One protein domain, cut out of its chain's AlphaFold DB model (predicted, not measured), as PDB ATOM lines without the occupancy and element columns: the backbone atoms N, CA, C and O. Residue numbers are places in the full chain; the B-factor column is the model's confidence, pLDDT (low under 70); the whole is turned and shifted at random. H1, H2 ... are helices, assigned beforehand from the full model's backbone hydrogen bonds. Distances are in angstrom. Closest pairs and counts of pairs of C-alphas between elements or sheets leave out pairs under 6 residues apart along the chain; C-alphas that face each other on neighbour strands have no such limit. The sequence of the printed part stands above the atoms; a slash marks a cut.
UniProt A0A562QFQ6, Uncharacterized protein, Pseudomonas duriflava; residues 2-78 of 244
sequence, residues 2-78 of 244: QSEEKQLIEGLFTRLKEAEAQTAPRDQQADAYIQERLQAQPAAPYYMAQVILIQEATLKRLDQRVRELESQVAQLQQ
ATOM      1  N   GLN A   2     186.526 207.556 280.610       86.19
ATOM      2  CA  GLN A   2     187.825 207.774 281.250       86.19
ATOM      3  C   GLN A   2     188.938 207.006 280.507       86.19
ATOM      4  O   GLN A   2     188.670 206.066 279.756       86.19
ATOM      5  N   SER A   3     190.203 207.389 280.706       87.94
ATOM      6  CA  SER A   3     191.345 206.721 280.054       87.94
ATOM      7  C   SER A   3     191.484 205.250 280.463       87.94
ATOM      8  O   SER A   3     191.808 204.408 279.628       87.94
ATOM      9  N   GLU A   4     191.199 204.938 281.727       86.88
ATOM     10  CA  GLU A   4     191.278 203.585 282.293       86.88
ATOM     11  C   GLU A   4     190.130 202.697 281.789       86.88
ATOM     12  O   GLU A   4     190.364 201.597 281.296       86.88
ATOM     13  N   GLU A   5     188.898 203.219 281.796       88.62
ATOM     14  CA  GLU A   5     187.711 202.599 281.186       88.62
ATOM     15  C   GLU A   5     187.980 202.186 279.729       88.62
ATOM     16  O   GLU A   5     187.714 201.049 279.333       88.62
ATOM     17  N   LYS A   6     188.588 203.082 278.938       92.38
ATOM     18  CA  LYS A   6     188.979 202.799 277.552       92.38
ATOM     19  C   LYS A   6     189.975 201.634 277.463       92.38
ATOM     20  O   LYS A   6     189.771 200.738 276.647       92.38
ATOM     21  N   GLN A   7     191.009 201.610 278.306       94.44
ATOM     22  CA  GLN A   7     192.006 200.529 278.330       94.44
ATOM     23  C   GLN A   7     191.406 199.177 278.750       94.44
ATOM     24  O   GLN A   7     191.763 198.142 278.185       94.44
ATOM     25  N   LEU A   8     190.470 199.172 279.705       94.12
ATOM     26  CA  LEU A   8     189.747 197.969 280.124       94.12
ATOM     27  C   LEU A   8     188.922 197.383 278.970       94.12
ATOM     28  O   LEU A   8     188.995 196.180 278.713       94.12
ATOM     29  N   ILE A   9     188.207 198.237 278.230       93.75
ATOM     30  CA  ILE A   9     187.414 197.847 277.055       93.75
ATOM     31  C   ILE A   9     188.318 197.354 275.912       93.75
ATOM     32  O   ILE A   9     188.054 196.298 275.340       93.75
ATOM     33  N   GLU A  10     189.420 198.047 275.606       95.69
ATOM     34  CA  GLU A  10     190.404 197.605 274.599       95.69
ATOM     35  C   GLU A  10     191.016 196.238 274.958       95.69
ATOM     36  O   GLU A  10     191.157 195.359 274.099       95.69
ATOM     37  N   GLY A  11     191.301 196.009 276.243       95.44
ATOM     38  CA  GLY A  11     191.728 194.710 276.756       95.44
ATOM     39  C   GLY A  11     190.664 193.619 276.591       95.44
ATOM     40  O   GLY A  11     190.997 192.510 276.170       95.44
ATOM     41  N   LEU A  12     189.395 193.923 276.880       95.38
ATOM     42  CA  LEU A  12     188.280 192.986 276.714       95.38
ATOM     43  C   LEU A  12     188.113 192.571 275.246       95.38
ATOM     44  O   LEU A  12     188.095 191.379 274.953       95.38
ATOM     45  N   PHE A  13     188.073 193.522 274.309       96.12
ATOM     46  CA  PHE A  13     187.969 193.204 272.879       96.12
ATOM     47  C   PHE A  13     189.183 192.427 272.349       96.12
ATOM     48  O   PHE A  13     189.028 191.572 271.477       96.12
ATOM     49  N   THR A  14     190.375 192.649 272.915       96.81
ATOM     50  CA  THR A  14     191.564 191.839 272.608       96.81
ATOM     51  C   THR A  14     191.371 190.379 273.044       96.81
ATOM     52  O   THR A  14     191.597 189.473 272.244       96.81
ATOM     53  N   ARG A  15     190.874 190.144 274.270       94.56
ATOM     54  CA  ARG A  15     190.571 188.795 274.790       94.56
ATOM     55  C   ARG A  15     189.431 188.106 274.033       94.56
ATOM     56  O   ARG A  15     189.536 186.920 273.743       94.56
ATOM     57  N   LEU A  16     188.379 188.838 273.657       94.31
ATOM     58  CA  LEU A  16     187.275 188.303 272.846       94.31
ATOM     59  C   LEU A  16     187.758 187.825 271.470       94.31
ATOM     60  O   LEU A  16     187.367 186.748 271.028       94.31
ATOM     61  N   LYS A  17     188.653 188.580 270.819       94.88
ATOM     62  CA  LYS A  17     189.257 188.196 269.535       94.88
ATOM     63  C   LYS A  17     190.174 186.973 269.652       94.88
ATOM     64  O   LYS A  17     190.217 186.149 268.742       94.88
ATOM     65  N   GLU A  18     190.911 186.846 270.755       95.19
ATOM     66  CA  GLU A  18     191.724 185.659 271.032       95.19
ATOM     67  C   GLU A  18     190.846 184.418 271.271       95.19
ATOM     68  O   GLU A  18     191.086 183.377 270.661       95.19
ATOM     69  N   ALA A  19     189.790 184.545 272.080       92.50
ATOM     70  CA  ALA A  19     188.817 183.480 272.307       92.50
ATOM     71  C   ALA A  19     188.106 183.054 271.010       92.50
ATOM     72  O   ALA A  19     187.983 181.859 270.747       92.50
ATOM     73  N   GLU A  20     187.700 184.000 270.159       92.19
ATOM     74  CA  GLU A  20     187.118 183.711 268.841       92.19
ATOM     75  C   GLU A  20     188.066 182.879 267.963       92.19
ATOM     76  O   GLU A  20     187.640 181.891 267.370       92.19
ATOM     77  N   ALA A  21     189.361 183.208 267.940       93.06
ATOM     78  CA  ALA A  21     190.368 182.458 267.186       93.06
ATOM     79  C   ALA A  21     190.651 181.041 267.734       93.06
ATOM     80  O   ALA A  21     191.274 180.237 267.040       93.06
ATOM     81  N   GLN A  22     190.212 180.733 268.960       93.50
ATOM     82  CA  GLN A  22     190.383 179.435 269.627       93.50
ATOM     83  C   GLN A  22     189.081 178.612 269.708       93.50
ATOM     84  O   GLN A  22     189.117 177.446 270.104       93.50
ATOM     85  N   THR A  23     187.933 179.193 269.345       91.75
ATOM     86  CA  THR A  23     186.608 178.564 269.487       91.75
ATOM     87  C   THR A  23     186.204 177.797 268.221       91.75
ATOM     88  O   THR A  23     186.663 178.076 267.114       91.75
ATOM     89  N   ALA A  24     185.326 176.802 268.376       91.12
ATOM     90  CA  ALA A  24     184.682 176.120 267.254       91.12
ATOM     91  C   ALA A  24     183.817 177.091 266.408       91.12
ATOM     92  O   ALA A  24     183.433 178.155 266.901       91.12
ATOM     93  N   PRO A  25     183.460 176.744 265.155       92.75
ATOM     94  CA  PRO A  25     182.552 177.557 264.346       92.75
ATOM     95  C   PRO A  25     181.242 177.869 265.081       92.75
ATOM     96  O   PRO A  25     180.640 176.979 265.684       92.75
ATOM     97  N   ARG A  26     180.798 179.131 265.014       92.88
ATOM     98  CA  ARG A  26     179.545 179.583 265.639       92.88
ATOM     99  C   ARG A  26     178.341 178.832 265.058       92.88
ATOM    100  O   ARG A  26     178.283 178.583 263.853       92.88
ATOM    101  N   ASP A  27     177.354 178.545 265.903       96.38
ATOM    102  CA  ASP A  27     176.032 178.101 265.457       96.38
ATOM    103  C   ASP A  27     175.353 179.240 264.674       96.38
ATOM    104  O   ASP A  27     175.157 180.339 265.193       96.38
ATOM    105  N   GLN A  28     175.001 178.972 263.415       96.94
ATOM    106  CA  GLN A  28     174.398 179.950 262.508       96.94
ATOM    107  C   GLN A  28     172.987 180.373 262.938       96.94
ATOM    108  O   GLN A  28     172.595 181.509 262.681       96.94
ATOM    109  N   GLN A  29     172.225 179.492 263.597       97.38
ATOM    110  CA  GLN A  29     170.890 179.821 264.101       97.38
ATOM    111  C   GLN A  29     170.992 180.729 265.330       97.38
ATOM    112  O   GLN A  29     170.265 181.718 265.433       97.38
ATOM    113  N   ALA A  30     171.934 180.428 266.229       96.75
ATOM    114  CA  ALA A  30     172.205 181.256 267.400       96.75
ATOM    115  C   ALA A  30     172.759 182.636 267.009       96.75
ATOM    116  O   ALA A  30     172.276 183.646 267.515       96.75
ATOM    117  N   ASP A  31     173.727 182.699 266.089       96.19
ATOM    118  CA  ASP A  31     174.338 183.962 265.654       96.19
ATOM    119  C   ASP A  31     173.314 184.879 264.960       96.19
ATOM    120  O   ASP A  31     173.211 186.053 265.310       96.19
ATOM    121  N   ALA A  32     172.469 184.334 264.074       97.94
ATOM    122  CA  ALA A  32     171.388 185.089 263.435       97.94
ATOM    123  C   ALA A  32     170.373 185.649 264.452       97.94
ATOM    124  O   ALA A  32     170.009 186.824 264.376       97.94
ATOM    125  N   TYR A  33     169.957 184.847 265.439       98.06
ATOM    126  CA  TYR A  33     169.053 185.313 266.496       98.06
ATOM    127  C   TYR A  33     169.715 186.372 267.394       98.06
ATOM    128  O   TYR A  33     169.093 187.378 267.729       98.06
ATOM    129  N   ILE A  34     170.999 186.218 267.734       96.56
ATOM    130  CA  ILE A  34     171.756 187.237 268.477       96.56
ATOM    131  C   ILE A  34     171.816 188.551 267.680       96.56
ATOM    132  O   ILE A  34     171.573 189.611 268.256       96.56
ATOM    133  N   GLN A  35     172.061 188.505 266.366       97.31
ATOM    134  CA  GLN A  35     172.043 189.697 265.510       97.31
ATOM    135  C   GLN A  35     170.672 190.400 265.503       97.31
ATOM    136  O   GLN A  35     170.628 191.627 265.581       97.31
ATOM    137  N   GLU A  36     169.563 189.654 265.463       97.94
ATOM    138  CA  GLU A  36     168.203 190.209 265.576       97.94
ATOM    139  C   GLU A  36     168.001 190.923 266.924       97.94
ATOM    140  O   GLU A  36     167.577 192.081 266.971       97.94
ATOM    141  N   ARG A  37     168.374 190.275 268.037       97.81
ATOM    142  CA  ARG A  37     168.243 190.856 269.384       97.81
ATOM    143  C   ARG A  37     169.138 192.084 269.586       97.81
ATOM    144  O   ARG A  37     168.721 193.016 270.270       97.81
ATOM    145  N   LEU A  38     170.319 192.132 268.964       97.25
ATOM    146  CA  LEU A  38     171.197 193.309 268.970       97.25
ATOM    147  C   LEU A  38     170.629 194.484 268.158       97.25
ATOM    148  O   LEU A  38     170.807 195.632 268.559       97.25
ATOM    149  N   GLN A  39     169.914 194.222 267.060       97.75
ATOM    150  CA  GLN A  39     169.194 195.265 266.314       97.75
ATOM    151  C   GLN A  39     167.987 195.792 267.105       97.75
ATOM    152  O   GLN A  39     167.753 196.998 267.135       97.75
ATOM    153  N   ALA A  40     167.259 194.906 267.795       97.88
ATOM    154  CA  ALA A  40     166.146 195.279 268.669       97.88
ATOM    155  C   ALA A  40     166.589 196.030 269.942       97.88
ATOM    156  O   ALA A  40     165.827 196.832 270.479       97.88
ATOM    157  N   GLN A  41     167.817 195.800 270.424       97.94
ATOM    158  CA  GLN A  41     168.387 196.467 271.598       97.94
ATOM    159  C   GLN A  41     169.818 196.985 271.323       97.94
ATOM    160  O   GLN A  41     170.788 196.412 271.827       97.94
ATOM    161  N   PRO A  42     169.986 198.114 270.601       97.00
ATOM    162  CA  PRO A  42     171.306 198.637 270.218       97.00
ATOM    163  C   PRO A  42     172.242 198.978 271.390       97.00
ATOM    164  O   PRO A  42     173.456 199.034 271.217       97.00
ATOM    165  N   ALA A  43     171.696 199.187 272.594       97.19
ATOM    166  CA  ALA A  43     172.468 199.426 273.815       97.19
ATOM    167  C   ALA A  43     173.020 198.141 274.474       97.19
ATOM    168  O   ALA A  43     173.854 198.229 275.374       97.19
ATOM    169  N   ALA A  44     172.590 196.944 274.052       97.06
ATOM    170  CA  ALA A  44     173.000 195.684 274.678       97.06
ATOM    171  C   ALA A  44     174.532 195.463 274.725       97.06
ATOM    172  O   ALA A  44     175.011 195.035 275.776       97.06
ATOM    173  N   PRO A  45     175.339 195.796 273.690       95.50
ATOM    174  CA  PRO A  45     176.798 195.651 273.756       95.50
ATOM    175  C   PRO A  45     177.462 196.455 274.882       95.50
ATOM    176  O   PRO A  45     178.444 195.989 275.453       95.50
ATOM    177  N   TYR A  46     176.918 197.627 275.231       94.62
ATOM    178  CA  TYR A  46     177.441 198.465 276.313       94.62
ATOM    179  C   TYR A  46     177.251 197.787 277.678       94.62
ATOM    180  O   TYR A  46     178.218 197.585 278.414       94.62
ATOM    181  N   TYR A  47     176.028 197.340 277.975       95.81
ATOM    182  CA  TYR A  47     175.726 196.644 279.227       95.81
ATOM    183  C   TYR A  47     176.401 195.266 279.314       95.81
ATOM    184  O   TYR A  47     176.880 194.891 280.382       95.81
ATOM    185  N   MET A  48     176.523 194.533 278.200       95.69
ATOM    186  CA  MET A  48     177.305 193.291 278.166       95.69
ATOM    187  C   MET A  48     178.780 193.546 278.498       95.69
ATOM    188  O   MET A  48     179.338 192.831 279.327       95.69
ATOM    189  N   ALA A  49     179.406 194.582 277.927       95.25
ATOM    190  CA  ALA A  49     180.785 194.938 278.264       95.25
ATOM    191  C   ALA A  49     180.939 195.298 279.754       95.25
ATOM    192  O   ALA A  49     181.860 194.808 280.405       95.25
ATOM    193  N   GLN A  50     180.010 196.082 280.314       93.12
ATOM    194  CA  GLN A  50     180.000 196.440 281.737       93.12
ATOM    195  C   GLN A  50     179.933 195.197 282.644       93.12
ATOM    196  O   GLN A  50     180.753 195.047 283.550       93.12
ATOM    197  N   VAL A  51     179.011 194.268 282.365       96.06
ATOM    198  CA  VAL A  51     178.857 193.017 283.127       96.06
ATOM    199  C   VAL A  51     180.096 192.123 283.002       96.06
ATOM    200  O   VAL A  51     180.585 191.620 284.014       96.06
ATOM    201  N   ILE A  52     180.647 191.953 281.796       96.12
ATOM    202  CA  ILE A  52     181.820 191.093 281.571       96.12
ATOM    203  C   ILE A  52     183.070 191.660 282.266       96.12
ATOM    204  O   ILE A  52     183.850 190.894 282.830       96.12
ATOM    205  N   LEU A  53     183.253 192.986 282.312       93.81
ATOM    206  CA  LEU A  53     184.360 193.610 283.049       93.81
ATOM    207  C   LEU A  53     184.261 193.376 284.568       93.81
ATOM    208  O   LEU A  53     185.272 193.078 285.210       93.81
ATOM    209  N   ILE A  54     183.052 193.445 285.138       94.12
ATOM    210  CA  ILE A  54     182.803 193.136 286.557       94.12
ATOM    211  C   ILE A  54     183.070 191.648 286.837       94.12
ATOM    212  O   ILE A  54     183.741 191.309 287.817       94.12
ATOM    213  N   GLN A  55     182.619 190.752 285.956       94.94
ATOM    214  CA  GLN A  55     182.909 189.317 286.044       94.94
ATOM    215  C   GLN A  55     184.418 189.033 285.965       94.94
ATOM    216  O   GLN A  55     184.935 188.284 286.791       94.94
ATOM    217  N   GLU A  56     185.157 189.672 285.052       91.81
ATOM    218  CA  GLU A  56     186.612 189.512 284.934       91.81
ATOM    219  C   GLU A  56     187.350 189.975 286.205       91.81
ATOM    220  O   GLU A  56     188.244 189.279 286.695       91.81
ATOM    221  N   ALA A  57     186.961 191.117 286.781       91.94
ATOM    222  CA  ALA A  57     187.512 191.598 288.050       91.94
ATOM    223  C   ALA A  57     187.211 190.636 289.217       91.94
ATOM    224  O   ALA A  57     188.069 190.400 290.071       91.94
ATOM    225  N   THR A  58     186.017 190.042 289.225       94.38
ATOM    226  CA  THR A  58     185.570 189.087 290.250       94.38
ATOM    227  C   THR A  58     186.336 187.767 290.156       94.38
ATOM    228  O   THR A  58     186.880 187.297 291.154       94.38
ATOM    229  N   LEU A  59     186.473 187.211 288.949       95.56
ATOM    230  CA  LEU A  59     187.233 185.986 288.690       95.56
ATOM    231  C   LEU A  59     188.715 186.133 289.069       95.56
ATOM    232  O   LEU A  59     189.276 185.219 289.668       95.56
ATOM    233  N   LYS A  60     189.336 187.295 288.814       95.00
ATOM    234  CA  LYS A  60     190.715 187.581 289.259       95.00
ATOM    235  C   LYS A  60     190.856 187.605 290.783       95.00
ATOM    236  O   LYS A  60     191.826 187.060 291.302       95.00
ATOM    237  N   ARG A  61     189.899 188.199 291.507       95.62
ATOM    238  CA  ARG A  61     189.890 188.198 292.985       95.62
ATOM    239  C   ARG A  61     189.713 186.781 293.547       95.62
ATOM    240  O   ARG A  61     190.376 186.425 294.518       95.62
ATOM    241  N   LEU A  62     188.865 185.962 292.918       97.31
ATOM    242  CA  LEU A  62     188.668 184.559 293.294       97.31
ATOM    243  C   LEU A  62     189.928 183.713 293.047       97.31
ATOM    244  O   LEU A  62     190.355 183.004 293.951       97.31
ATOM    245  N   ASP A  63     190.569 183.837 291.881       96.88
ATOM    246  CA  ASP A  63     191.848 183.180 291.562       96.88
ATOM    247  C   ASP A  63     192.958 183.549 292.564       96.88
ATOM    248  O   ASP A  63     193.634 182.669 293.101       96.88
ATOM    249  N   GLN A  64     193.094 184.837 292.897       97.56
ATOM    250  CA  GLN A  64     194.024 185.302 293.931       97.56
ATOM    251  C   GLN A  64     193.739 184.649 295.291       97.56
ATOM    252  O   GLN A  64     194.665 184.151 295.935       97.56
ATOM    253  N   ARG A  65     192.467 184.595 295.712       96.56
ATOM    254  CA  ARG A  65     192.068 183.989 296.989       96.56
ATOM    255  C   ARG A  65     192.266 182.470 297.011       96.56
ATOM    256  O   ARG A  65     192.663 181.939 298.046       96.56
ATOM    257  N   VAL A  66     192.045 181.772 295.895       97.88
ATOM    258  CA  VAL A  66     192.339 180.334 295.770       97.88
ATOM    259  C   VAL A  66     193.833 180.083 295.966       97.88
ATOM    260  O   VAL A  66     194.191 179.310 296.849       97.88
ATOM    261  N   ARG A  67     194.707 180.803 295.253       97.88
ATOM    262  CA  ARG A  67     196.172 180.665 295.392       97.88
ATOM    263  C   ARG A  67     196.663 180.993 296.804       97.88
ATOM    264  O   ARG A  67     197.567 180.341 297.325       97.88
ATOM    265  N   GLU A  68     196.062 181.991 297.449       97.00
ATOM    266  CA  GLU A  68     196.354 182.341 298.841       97.00
ATOM    267  C   GLU A  68     195.998 181.188 299.798       97.00
ATOM    268  O   GLU A  68     196.808 180.831 300.659       97.00
ATOM    269  N   LEU A  69     194.825 180.568 299.627       97.19
ATOM    270  CA  LEU A  69     194.374 179.416 300.414       97.19
ATOM    271  C   LEU A  69     195.212 178.159 300.132       97.19
ATOM    272  O   LEU A  69     195.610 177.473 301.070       97.19
ATOM    273  N   GLU A  70     195.557 177.886 298.872       96.69
ATOM    274  CA  GLU A  70     196.488 176.816 298.485       96.69
ATOM    275  C   GLU A  70     197.851 176.994 299.164       96.69
ATOM    276  O   GLU A  70     198.401 176.037 299.714       96.69
ATOM    277  N   SER A  71     198.375 178.226 299.210       96.31
ATOM    278  CA  SER A  71     199.641 178.524 299.885       96.31
ATOM    279  C   SER A  71     199.570 178.303 301.402       96.31
ATOM    280  O   SER A  71     200.536 177.817 301.992       96.31
ATOM    281  N   GLN A  72     198.433 178.608 302.038       94.81
ATOM    282  CA  GLN A  72     198.194 178.349 303.463       94.81
ATOM    283  C   GLN A  72     198.084 176.847 303.737       94.81
ATOM    284  O   GLN A  72     198.706 176.342 304.669       94.81
ATOM    285  N   VAL A  73     197.362 176.106 302.893       95.06
ATOM    286  CA  VAL A  73     197.249 174.645 302.981       95.06
ATOM    287  C   VAL A  73     198.615 173.975 302.796       95.06
ATOM    288  O   VAL A  73     198.954 173.084 303.574       95.06
ATOM    289  N   ALA A  74     199.437 174.428 301.846       94.56
ATOM    290  CA  ALA A  74     200.803 173.935 301.663       94.56
ATOM    291  C   ALA A  74     201.685 174.207 302.897       94.56
ATOM    292  O   ALA A  74     202.345 173.295 303.398       94.56
ATOM    293  N   GLN A  75     201.637 175.424 303.451       93.31
ATOM    294  CA  GLN A  75     202.353 175.778 304.684       93.31
ATOM    295  C   GLN A  75     201.896 174.940 305.887       93.31
ATOM    296  O   GLN A  75     202.734 174.479 306.663       93.31
ATOM    297  N   LEU A  76     200.595 174.677 306.037       90.88
ATOM    298  CA  LEU A  76     200.046 173.823 307.098       90.88
ATOM    299  C   LEU A  76     200.425 172.345 306.923       90.88
ATOM    300  O   LEU A  76     200.671 171.659 307.911       90.88
ATOM    301  N   GLN A  77     200.524 171.848 305.687       87.00
ATOM    302  CA  GLN A  77     201.035 170.500 305.413       87.00
ATOM    303  C   GLN A  77     202.535 170.386 305.715       87.00
ATOM    304  O   GLN A  77     202.960 169.388 306.288       87.00
ATOM    305  N   GLN A  78     203.326 171.406 305.375       83.06
ATOM    306  CA  GLN A  78     204.784 171.396 305.528       83.06
ATOM    307  C   GLN A  78     205.256 171.729 306.956       83.06
ATOM    308  O   GLN A  78     206.317 171.272 307.376       83.06
TER     309      GLN A  78
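This is residues 2 to 78 of the 244 residues of an uncharacterized protein of Pseudomonas duriflava (UniProt A0A562QFQ6). An open frame of three helices: H1, a shorter H2 and then H3, which returns to cross H1 and runs on as a long free arm, residues 57 to 78. The 77 printed residues, with H1, H2 and H3 in that order and no named strand, are all helix in class and extended, with a radius of gyration of the C-alphas of 18.1 A and spans of 57 by 35 by 19 A.

Find C-alpha 3 at (191.345, 206.721, 280.054); from there H1, residues 3 to 22, runs 29.2 A. H2 is residues 28 to 40. H3, residues 44 to 78, runs 50.5 A to C-alpha 78 at (204.784, 171.396, 305.528).

Look at residues 8 to 12 of H1, which alone touch H3, at its residues 49 to 53; the closest C-alphas, of Ile 9 and Ala 49, are 7.3 A apart. Their lines are about perpendicular, at 81 degrees. H2 and H3 are close but not clearly touching, with C-alphas 38 and 44 closest at 6.4 A, at a steep tilt of 60 degrees, opposite ways. H1 and H2 are apart. In H1, H2 and H3 every O i to N i+4 pair is within hydrogen-bond range.

The C-alphas of Ala 40 and Gln 78 are the two farthest apart, 58.5 A. Both links are tight, the printed part has no cut, and no printed residue is under 70 in pLDDT.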